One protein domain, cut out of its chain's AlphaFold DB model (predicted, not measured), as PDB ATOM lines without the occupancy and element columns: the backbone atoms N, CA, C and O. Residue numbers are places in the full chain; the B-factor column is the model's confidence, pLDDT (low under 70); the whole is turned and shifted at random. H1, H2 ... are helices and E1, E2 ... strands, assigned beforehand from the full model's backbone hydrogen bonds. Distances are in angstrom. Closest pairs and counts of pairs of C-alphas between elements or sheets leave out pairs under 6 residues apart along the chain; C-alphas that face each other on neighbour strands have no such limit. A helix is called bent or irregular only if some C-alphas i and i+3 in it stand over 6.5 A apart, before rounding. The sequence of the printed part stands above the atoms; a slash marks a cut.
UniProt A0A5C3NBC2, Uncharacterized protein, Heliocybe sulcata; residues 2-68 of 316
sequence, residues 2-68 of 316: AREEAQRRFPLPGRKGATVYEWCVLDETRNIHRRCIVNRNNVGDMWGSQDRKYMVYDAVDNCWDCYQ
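Overview. This is residues 2 to 68 of the 316 residues of an uncharacterized protein of Heliocybe sulcata (UniProt A0A5C3NBC2). A strongly twisted sheet of four strands is built from a long hairpin, E1 and E2, beside a short one, E3 and E4, with helix H2 running across one face. The long hairpin reaches well beyond the short one, and its turn makes one end of the longest axis; helix H1 is at the other end and only grazes the sheet. The printed part has 67 residues, with two named helices and four named strands in the order H1, E1, E2, H2, E3, E4. The mixed sheet has the order E2, E1, E4, E3, and the class is mixed, helices and strands. The whole is compact, with a radius of gyration of the C-alphas of 12.4 A and spans of 39 by 26 by 21 A.

Arrangement. H1, residues 2 to 9, only grazes the sheet with its residues 3 to 7; its closest C-alphas to E3, residues 55 to 58, are those of Gln 7 and Tyr 57, 7.7 A apart. E1, residues 19 to 27, and E2, residues 32 to 37, form an antiparallel hairpin at 152 degrees, with N 24 and O 34 within hydrogen-bond range at 2.9 A. H2, residues 40 to 49, is on the sheet at a height of 10.1 A. It lies over E1 and, only just, with 3 of its C-alphas, over E4, residues 63 to 66. On the local plane it stands at 70 degrees to E1, across the strands. The closest C-alphas of H2 and E1 are those of Val 43 and Val 20, 7.4 A apart. E2, H2 and E3 form a split strand-helix-strand unit, two strands of one sheet that are not neighbours, with the helix between them along the chain and E1 and E4 between them in the sheet; its crossover is right-handed. E3 and E4 are a hairpin, antiparallel at 156 degrees, with N 65 and O 56 at 2.8 A. E4 is parallel to E1 at 37 degrees, with N 21 and O 64 at 2.8 A. E2 and E3 are the edge strands and are apart, as are H1 and H2. Every O i to N i+4 pair is within hydrogen-bond range in H1, and 4 of 6 are in H2.

Along the chain. H1 begins at C-alpha 2 (238.299, 129.357, 262.312). E1 measures 24.4 A from first to last C-alpha, ending at C-alpha 27 (209.896, 151.575, 260.988), and E2 measures 16.6 A. H2 measures 15.1 A and is only just irregular: C-alphas 41 and 44 are 6.8 A apart. E3 is followed by E4, which ends at C-alpha 66 (225.638, 144.802, 265.355).

Size, cuts and confidence. The two C-alphas farthest apart are those of Arg 9 and Thr 29, at 38.9 A. The printed part has no cut. The link from H1 to E1 is short, with 9 residues, and the other four links are tight. The mean pLDDT of the printed part is 81.7; residues 2 to 16 are under 70.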
ATOM      1  N   ALA A   2     237.635 128.152 262.859       54.59
ATOM      2  CA  ALA A   2     238.299 129.357 262.312       54.59
ATOM      3  C   ALA A   2     237.568 130.692 262.597       54.59
ATOM      4  O   ALA A   2     238.203 131.731 262.780       54.59
ATOM      5  N   ARG A   3     236.230 130.649 262.696       51.50
ATOM      6  CA  ARG A   3     235.359 131.793 263.022       51.50
ATOM      7  C   ARG A   3     235.672 132.414 264.392       51.50
ATOM      8  O   ARG A   3     235.797 133.628 264.502       51.50
ATOM      9  N   GLU A   4     235.854 131.586 265.417       52.84
ATOM     10  CA  GLU A   4     236.125 132.017 266.799       52.84
ATOM     11  C   GLU A   4     237.554 132.551 266.984       52.84
ATOM     12  O   GLU A   4     237.795 133.488 267.749       52.84
ATOM     13  N   GLU A   5     238.523 131.987 266.259       59.22
ATOM     14  CA  GLU A   5     239.922 132.419 266.334       59.22
ATOM     15  C   GLU A   5     240.131 133.798 265.685       59.22
ATOM     16  O   GLU A   5     240.883 134.627 266.209       59.22
ATOM     17  N   ALA A   6     239.405 134.087 264.599       55.84
ATOM     18  CA  ALA A   6     239.376 135.411 263.982       55.84
ATOM     19  C   ALA A   6     238.782 136.469 264.932       55.84
ATOM     20  O   ALA A   6     239.341 137.559 265.056       55.84
ATOM     21  N   GLN A   7     237.724 136.127 265.680       55.59
ATOM     22  CA  GLN A   7     237.140 137.022 266.689       55.59
ATOM     23  C   GLN A   7     238.100 137.321 267.850       55.59
ATOM     24  O   GLN A   7     238.123 138.442 268.355       55.59
ATOM     25  N   ARG A   8     238.927 136.354 268.271       58.31
ATOM     26  CA  ARG A   8     239.885 136.552 269.375       58.31
ATOM     27  C   ARG A   8     241.073 137.451 269.020       58.31
ATOM     28  O   ARG A   8     241.650 138.053 269.923       58.31
ATOM     29  N   ARG A   9     241.469 137.531 267.745       55.97
ATOM     30  CA  ARG A   9     242.697 138.234 267.322       55.97
ATOM     31  C   ARG A   9     242.523 139.722 267.013       55.97
ATOM     32  O   ARG A   9     243.526 140.433 266.991       55.97
ATOM     33  N   PHE A  10     241.300 140.211 266.809       55.88
ATOM     34  CA  PHE A  10     241.041 141.619 266.490       55.88
ATOM     35  C   PHE A  10     240.246 142.294 267.616       55.88
ATOM     36  O   PHE A  10     239.020 142.318 267.563       55.88
ATOM     37  N   PRO A  11     240.921 142.844 268.646       57.72
ATOM     38  CA  PRO A  11     240.242 143.362 269.831       57.72
ATOM     39  C   PRO A  11     239.367 144.590 269.547       57.72
ATOM     40  O   PRO A  11     238.406 144.808 270.274       57.72
ATOM     41  N   LEU A  12     239.667 145.358 268.492       60.94
ATOM     42  CA  LEU A  12     238.862 146.484 268.019       60.94
ATOM     43  C   LEU A  12     238.999 146.619 266.488       60.94
ATOM     44  O   LEU A  12     240.127 146.645 265.976       60.94
ATOM     45  N   PRO A  13     237.897 146.736 265.733       65.19
ATOM     46  CA  PRO A  13     237.965 147.043 264.309       65.19
ATOM     47  C   PRO A  13     238.461 148.486 264.069       65.19
ATOM     48  O   PRO A  13     237.719 149.452 264.205       65.19
ATOM     49  N   GLY A  14     239.740 148.656 263.701       50.34
ATOM     50  CA  GLY A  14     240.292 149.935 263.202       50.34
ATOM     51  C   GLY A  14     241.767 150.142 263.569       50.34
ATOM     52  O   GLY A  14     242.117 150.269 264.732       50.34
ATOM     53  N   ARG A  15     242.737 150.118 262.641       50.34
ATOM     54  CA  ARG A  15     243.007 151.133 261.592       50.34
ATOM     55  C   ARG A  15     243.036 150.605 260.147       50.34
ATOM     56  O   ARG A  15     243.041 151.399 259.212       50.34
ATOM     57  N   LYS A  16     243.066 149.282 259.977       69.06
ATOM     58  CA  LYS A  16     242.929 148.531 258.708       69.06
ATOM     59  C   LYS A  16     241.958 147.342 258.876       69.06
ATOM     60  O   LYS A  16     242.069 146.354 258.163       69.06
ATOM     61  N   GLY A  17     241.115 147.399 259.909       80.56
ATOM     62  CA  GLY A  17     240.264 146.291 260.346       80.56
ATOM     63  C   GLY A  17     238.912 146.250 259.642       80.56
ATOM     64  O   GLY A  17     238.662 147.027 258.722       80.56
ATOM     65  N   ALA A  18     238.067 145.343 260.117       88.44
ATOM     66  CA  ALA A  18     236.724 145.121 259.608       88.44
ATOM     67  C   ALA A  18     235.830 146.371 259.699       88.44
ATOM     68  O   ALA A  18     235.940 147.150 260.649       88.44
ATOM     69  N   THR A  19     234.943 146.564 258.720       91.31
ATOM     70  CA  THR A  19     233.921 147.626 258.771       91.31
ATOM     71  C   THR A  19     232.847 147.242 259.779       91.31
ATOM     72  O   THR A  19     232.506 146.071 259.881       91.31
ATOM     73  N   VAL A  20     232.309 148.202 260.526       93.12
ATOM     74  CA  VAL A  20     231.253 147.934 261.508       93.12
ATOM     75  C   VAL A  20     229.961 148.582 261.050       93.12
ATOM     76  O   VAL A  20     229.945 149.763 260.701       93.12
ATOM     77  N   TYR A  21     228.900 147.793 261.065       94.62
ATOM     78  CA  TYR A  21     227.551 148.190 260.728       94.62
ATOM     79  C   TYR A  21     226.644 148.050 261.943       94.62
ATOM     80  O   TYR A  21     226.772 147.120 262.739       94.62
ATOM     81  N   GLU A  22     225.710 148.980 262.054       94.25
ATOM     82  CA  GLU A  22     224.646 148.986 263.043       94.25
ATOM     83  C   GLU A  22     223.305 148.950 262.317       94.25
ATOM     84  O   GLU A  22     223.099 149.653 261.324       94.25
ATOM     85  N   TRP A  23     222.394 148.111 262.800       92.88
ATOM     86  CA  TRP A  23     221.037 148.041 262.275       92.88
ATOM     87  C   TRP A  23     220.145 149.025 263.026       92.88
ATOM     88  O   TRP A  23     219.774 148.789 264.174       92.88
ATOM     89  N   CYS A  24     219.799 150.129 262.371       89.06
ATOM     90  CA  CYS A  24     218.873 151.121 262.904       89.06
ATOM     91  C   CYS A  24     217.443 150.761 262.497       89.06
ATOM     92  O   CYS A  24     217.184 150.468 261.326       89.06
ATOM     93  N   VAL A  25     216.506 150.825 263.439       88.88
ATOM     94  CA  VAL A  25     215.084 150.665 263.125       88.88
ATOM     95  C   VAL A  25     214.595 151.911 262.392       88.88
ATOM     96  O   VAL A  25     214.716 153.023 262.900       88.88
ATOM     97  N   LEU A  26     214.078 151.731 261.178       90.81
ATOM     98  CA  LEU A  26     213.489 152.816 260.392       90.81
ATOM     99  C   LEU A  26     211.969 152.874 260.596       90.81
ATOM    100  O   LEU A  26     211.399 153.959 260.669       90.81
ATOM    101  N   ASP A  27     211.325 151.709 260.697       88.12
ATOM    102  CA  ASP A  27     209.896 151.575 260.988       88.12
ATOM    103  C   ASP A  27     209.643 150.289 261.788       88.12
ATOM    104  O   ASP A  27     209.645 149.186 261.232       88.12
ATOM    105  N   GLU A  28     209.401 150.433 263.093       85.81
ATOM    106  CA  GLU A  28     209.082 149.323 264.005       85.81
ATOM    107  C   GLU A  28     207.808 148.579 263.584       85.81
ATOM    108  O   GLU A  28     207.745 147.353 263.638       85.81
ATOM    109  N   THR A  29     206.792 149.300 263.099       87.44
ATOM    110  CA  THR A  29     205.481 148.712 262.774       87.44
ATOM    111  C   THR A  29     205.525 147.808 261.548       87.44
ATOM    112  O   THR A  29     204.671 146.933 261.374       87.44
ATOM    113  N   ARG A  30     206.522 148.028 260.688       85.81
ATOM    114  CA  ARG A  30     206.758 147.270 259.456       85.81
ATOM    115  C   ARG A  30     208.009 146.406 259.521       85.81
ATOM    116  O   ARG A  30     208.327 145.757 258.528       85.81
ATOM    117  N   ASN A  31     208.688 146.379 260.669       85.75
ATOM    118  CA  ASN A  31     209.930 145.643 260.870       85.75
ATOM    119  C   ASN A  31     211.032 146.047 259.862       85.75
ATOM    120  O   ASN A  31     211.810 145.206 259.403       85.75
ATOM    121  N   ILE A  32     211.076 147.328 259.470       86.38
ATOM    122  CA  ILE A  32     212.060 147.841 258.507       86.38
ATOM    123  C   ILE A  32     213.291 148.311 259.260       86.38
ATOM    124  O   ILE A  32     213.223 149.211 260.100       86.38
ATOM    125  N   HIS A  33     214.429 147.749 258.874       90.25
ATOM    126  CA  HIS A  33     215.720 148.078 259.441       90.25
ATOM    127  C   HIS A  33     216.677 148.538 258.352       90.25
ATOM    128  O   HIS A  33     216.699 147.992 257.248       90.25
ATOM    129  N   ARG A  34     217.482 149.546 258.677       92.06
ATOM    130  CA  ARG A  34     218.524 150.082 257.808       92.06
ATOM    131  C   ARG A  34     219.887 149.727 258.377       92.06
ATOM    132  O   ARG A  34     220.171 150.013 259.537       92.06
ATOM    133  N   ARG A  35     220.742 149.153 257.537       94.62
ATOM    134  CA  ARG A  35     222.146 148.887 257.853       94.62
ATOM    135  C   ARG A  35     222.955 150.176 257.674       94.62
ATOM    136  O   ARG A  35     223.090 150.662 256.555       94.62
ATOM    137  N   CYS A  36     223.478 150.733 258.761       93.88
ATOM    138  CA  CYS A  36     224.234 151.986 258.779       93.88
ATOM    139  C   CYS A  36     225.709 151.724 259.099       93.88
ATOM    140  O   CYS A  36     226.020 150.924 259.975       93.88
ATOM    141  N   ILE A  37     226.630 152.417 258.425       93.75
ATOM    142  CA  ILE A  37     228.060 152.344 258.762       93.75
ATOM    143  C   ILE A  37     228.302 153.105 260.068       93.75
ATOM    144  O   ILE A  37     227.988 154.291 260.171       93.75
ATOM    145  N   VAL A  38     228.934 152.449 261.037       93.31
ATOM    146  CA  VAL A  38     229.321 153.075 262.302       93.31
ATOM    147  C   VAL A  38     230.603 153.871 262.092       93.31
ATOM    148  O   VAL A  38     231.617 153.359 261.606       93.31
ATOM    149  N   ASN A  39     230.581 155.153 262.465       91.44
ATOM    150  CA  ASN A  39     231.769 155.992 262.377       91.44
ATOM    151  C   ASN A  39     232.870 155.428 263.284       91.44
ATOM    152  O   ASN A  39     232.626 155.119 264.447       91.44
ATOM    153  N   ARG A  40     234.106 155.355 262.778       85.81
ATOM    154  CA  ARG A  40     235.275 154.823 263.498       85.81
ATOM    155  C   ARG A  40     235.479 155.434 264.881       85.81
ATOM    156  O   ARG A  40     235.912 154.730 265.784       85.81
ATOM    157  N   ASN A  41     235.177 156.720 265.041       89.44
ATOM    158  CA  ASN A  41     235.310 157.393 266.332       89.44
ATOM    159  C   ASN A  41     234.280 156.898 267.361       89.44
ATOM    160  O   ASN A  41     234.561 156.946 268.550       89.44
ATOM    161  N   ASN A  42     233.140 156.383 266.898       89.44
ATOM    162  CA  ASN A  42     232.032 155.909 267.727       89.44
ATOM    163  C   ASN A  42     232.074 154.388 267.940       89.44
ATOM    164  O   ASN A  42     231.381 153.873 268.811       89.44
ATOM    165  N   VAL A  43     232.888 153.661 267.159       89.00
ATOM    166  CA  VAL A  43     233.026 152.203 267.289       89.00
ATOM    167  C   VAL A  43     233.448 151.829 268.706       89.00
ATOM    168  O   VAL A  43     232.883 150.897 269.249       89.00
ATOM    169  N   GLY A  44     234.392 152.547 269.323       87.50
ATOM    170  CA  GLY A  44     234.857 152.227 270.680       87.50
ATOM    171  C   GLY A  44     233.743 152.277 271.729       87.50
ATOM    172  O   GLY A  44     233.635 151.363 272.543       87.50
ATOM    173  N   ASP A  45     232.893 153.303 271.656       87.94
ATOM    174  CA  ASP A  45     231.774 153.488 272.582       87.94
ATOM    175  C   ASP A  45     230.701 152.414 272.363       87.94
ATOM    176  O   ASP A  45     230.290 151.745 273.311       87.94
ATOM    177  N   MET A  46     230.323 152.174 271.102       88.12
ATOM    178  CA  MET A  46     229.324 151.166 270.731       88.12
ATOM    179  C   MET A  46     229.783 149.740 271.077       88.12
ATOM    180  O   MET A  46     229.018 148.928 271.592       88.12
ATOM    181  N   TRP A  47     231.052 149.425 270.820       86.62
ATOM    182  CA  TRP A  47     231.619 148.095 271.051       86.62
ATOM    183  C   TRP A  47     231.653 147.719 272.533       86.62
ATOM    184  O   TRP A  47     231.594 146.538 272.871       86.62
ATOM    185  N   GLY A  48     231.776 148.712 273.418       84.50
ATOM    186  CA  GLY A  48     231.743 148.512 274.865       84.50
ATOM    187  C   GLY A  48     230.331 148.347 275.427       84.50
ATOM    188  O   GLY A  48     230.169 147.682 276.448       84.50
ATOM    189  N   SER A  49     229.321 148.936 274.779       87.69
ATOM    190  CA  SER A  49     227.924 148.859 275.218       87.69
ATOM    191  C   SER A  49     227.169 147.648 274.668       87.69
ATOM    192  O   SER A  49     226.194 147.224 275.283       87.69
ATOM    193  N   GLN A  50     227.597 147.092 273.530       87.44
ATOM    194  CA  GLN A  50     226.885 146.002 272.866       87.44
ATOM    195  C   GLN A  50     227.221 144.630 273.467       87.44
ATOM    196  O   GLN A  50     228.386 144.267 273.636       87.44
ATOM    197  N   ASP A  51     226.193 143.822 273.744       87.25
ATOM    198  CA  ASP A  51     226.383 142.414 274.104       87.25
ATOM    199  C   ASP A  51     226.898 141.637 272.880       87.25
ATOM    200  O   ASP A  51     226.354 141.735 271.776       87.25
ATOM    201  N   ARG A  52     227.942 140.828 273.085       84.25
ATOM    202  CA  ARG A  52     228.595 140.028 272.039       84.25
ATOM    203  C   ARG A  52     227.633 139.102 271.308       84.25
ATOM    204  O   ARG A  52     227.885 138.783 270.149       84.25
ATOM    205  N   LYS A  53     226.543 138.671 271.950       86.88
ATOM    206  CA  LYS A  53     225.537 137.810 271.305       86.88
ATOM    207  C   LYS A  53     224.827 138.489 270.130       86.88
ATOM    208  O   LYS A  53     224.302 137.796 269.266       86.88
ATOM    209  N   TYR A  54     224.835 139.821 270.082       89.50
ATOM    210  CA  TYR A  54     224.244 140.593 268.994       89.50
ATOM    211  C   TYR A  54     225.259 141.072 267.957       89.50
ATOM    212  O   TYR A  54     224.954 141.938 267.140       89.50
ATOM    213  N   MET A  55     226.475 140.541 267.998       89.88
ATOM    214  CA  MET A  55     227.544 140.922 267.091       89.88
ATOM    215  C   MET A  55     227.890 139.730 266.212       89.88
ATOM    216  O   MET A  55     228.382 138.705 266.686       89.88
ATOM    217  N   VAL A  56     227.648 139.868 264.915       90.38
ATOM    218  CA  VAL A  56     227.936 138.830 263.929       90.38
ATOM    219  C   VAL A  56     229.074 139.310 263.044       90.38
ATOM    220  O   VAL A  56     229.016 140.394 262.478       90.38
ATOM    221  N   TYR A  57     230.130 138.505 262.951       89.88
ATOM    222  CA  TYR A  57     231.229 138.762 262.028       89.88
ATOM    223  C   TYR A  57     230.995 138.025 260.713       89.88
ATOM    224  O   TYR A  57     230.841 136.799 260.720       89.88
ATOM    225  N   ASP A  58     231.035 138.768 259.613       86.94
ATOM    226  CA  ASP A  58     231.096 138.249 258.257       86.94
ATOM    227  C   ASP A  58     232.548 138.292 257.760       86.94
ATOM    228  O   ASP A  58     233.155 139.354 257.585       86.94
ATOM    229  N   ALA A  59     233.118 137.106 257.545       84.81
ATOM    230  CA  ALA A  59     234.488 136.952 257.078       84.81
ATOM    231  C   ALA A  59     234.652 137.225 255.575       84.81
ATOM    232  O   ALA A  59     235.764 137.544 255.157       84.81
ATOM    233  N   VAL A  60     233.583 137.095 254.781       84.75
ATOM    234  CA  VAL A  60     233.608 137.317 253.328       84.75
ATOM    235  C   VAL A  60     233.779 138.802 253.053       84.75
ATOM    236  O   VAL A  60     234.704 139.205 252.348       84.75
ATOM    237  N   ASP A  61     232.945 139.611 253.699       86.69
ATOM    238  CA  ASP A  61     232.962 141.065 253.547       86.69
ATOM    239  C   ASP A  61     233.908 141.761 254.535       86.69
ATOM    240  O   ASP A  61     234.086 142.980 254.480       86.69
ATOM    241  N   ASN A  62     234.545 140.993 255.430       88.56
ATOM    242  CA  ASN A  62     235.397 141.501 256.505       88.56
ATOM    243  C   ASN A  62     234.674 142.626 257.266       88.56
ATOM    244  O   ASN A  62     235.155 143.760 257.366       88.56
ATOM    245  N   CYS A  63     233.474 142.323 257.758       92.44
ATOM    246  CA  CYS A  63     232.634 143.291 258.444       92.44
ATOM    247  C   CYS A  63     231.915 142.695 259.656       92.44
ATOM    248  O   CYS A  63     231.799 141.484 259.814       92.44
ATOM    249  N   TRP A  64     231.486 143.575 260.552       93.12
ATOM    250  CA  TRP A  64     230.706 143.248 261.731       93.12
ATOM    251  C   TRP A  64     229.324 143.862 261.611       93.12
ATOM    252  O   TRP A  64     229.216 145.061 261.370       93.12
ATOM    253  N   ASP A  65     228.297 143.065 261.856       93.38
ATOM    254  CA  ASP A  65     226.917 143.508 261.996       93.38
ATOM    255  C   ASP A  65     226.514 143.471 263.469       93.38
ATOM    256  O   ASP A  65     226.603 142.433 264.129       93.38
ATOM    257  N   CYS A  66     226.096 144.626 263.984       92.88
ATOM    258  CA  CYS A  66     225.638 144.802 265.355       92.88
ATOM    259  C   CYS A  66     224.118 145.010 265.357       92.88
ATOM    260  O   CYS A  66     223.613 145.976 264.778       92.88
ATOM    261  N   TYR A  67     223.393 144.099 266.004       88.75
ATOM    262  CA  TYR A  67     221.936 144.139 266.135       88.75
ATOM    263  C   TYR A  67     221.562 144.704 267.502       88.75
ATOM    264  O   TYR A  67     222.116 144.272 268.503       88.75
ATOM    265  N   GLN A  68     220.640 145.663 267.585       76.69
ATOM    266  CA  GLN A  68     220.263 146.209 268.893       76.69
ATOM    267  C   GLN A  68     219.291 145.289 269.643       76.69
ATOM    268  O   GLN A  68     219.524 145.003 270.812       76.69
TER     269      GLN A  68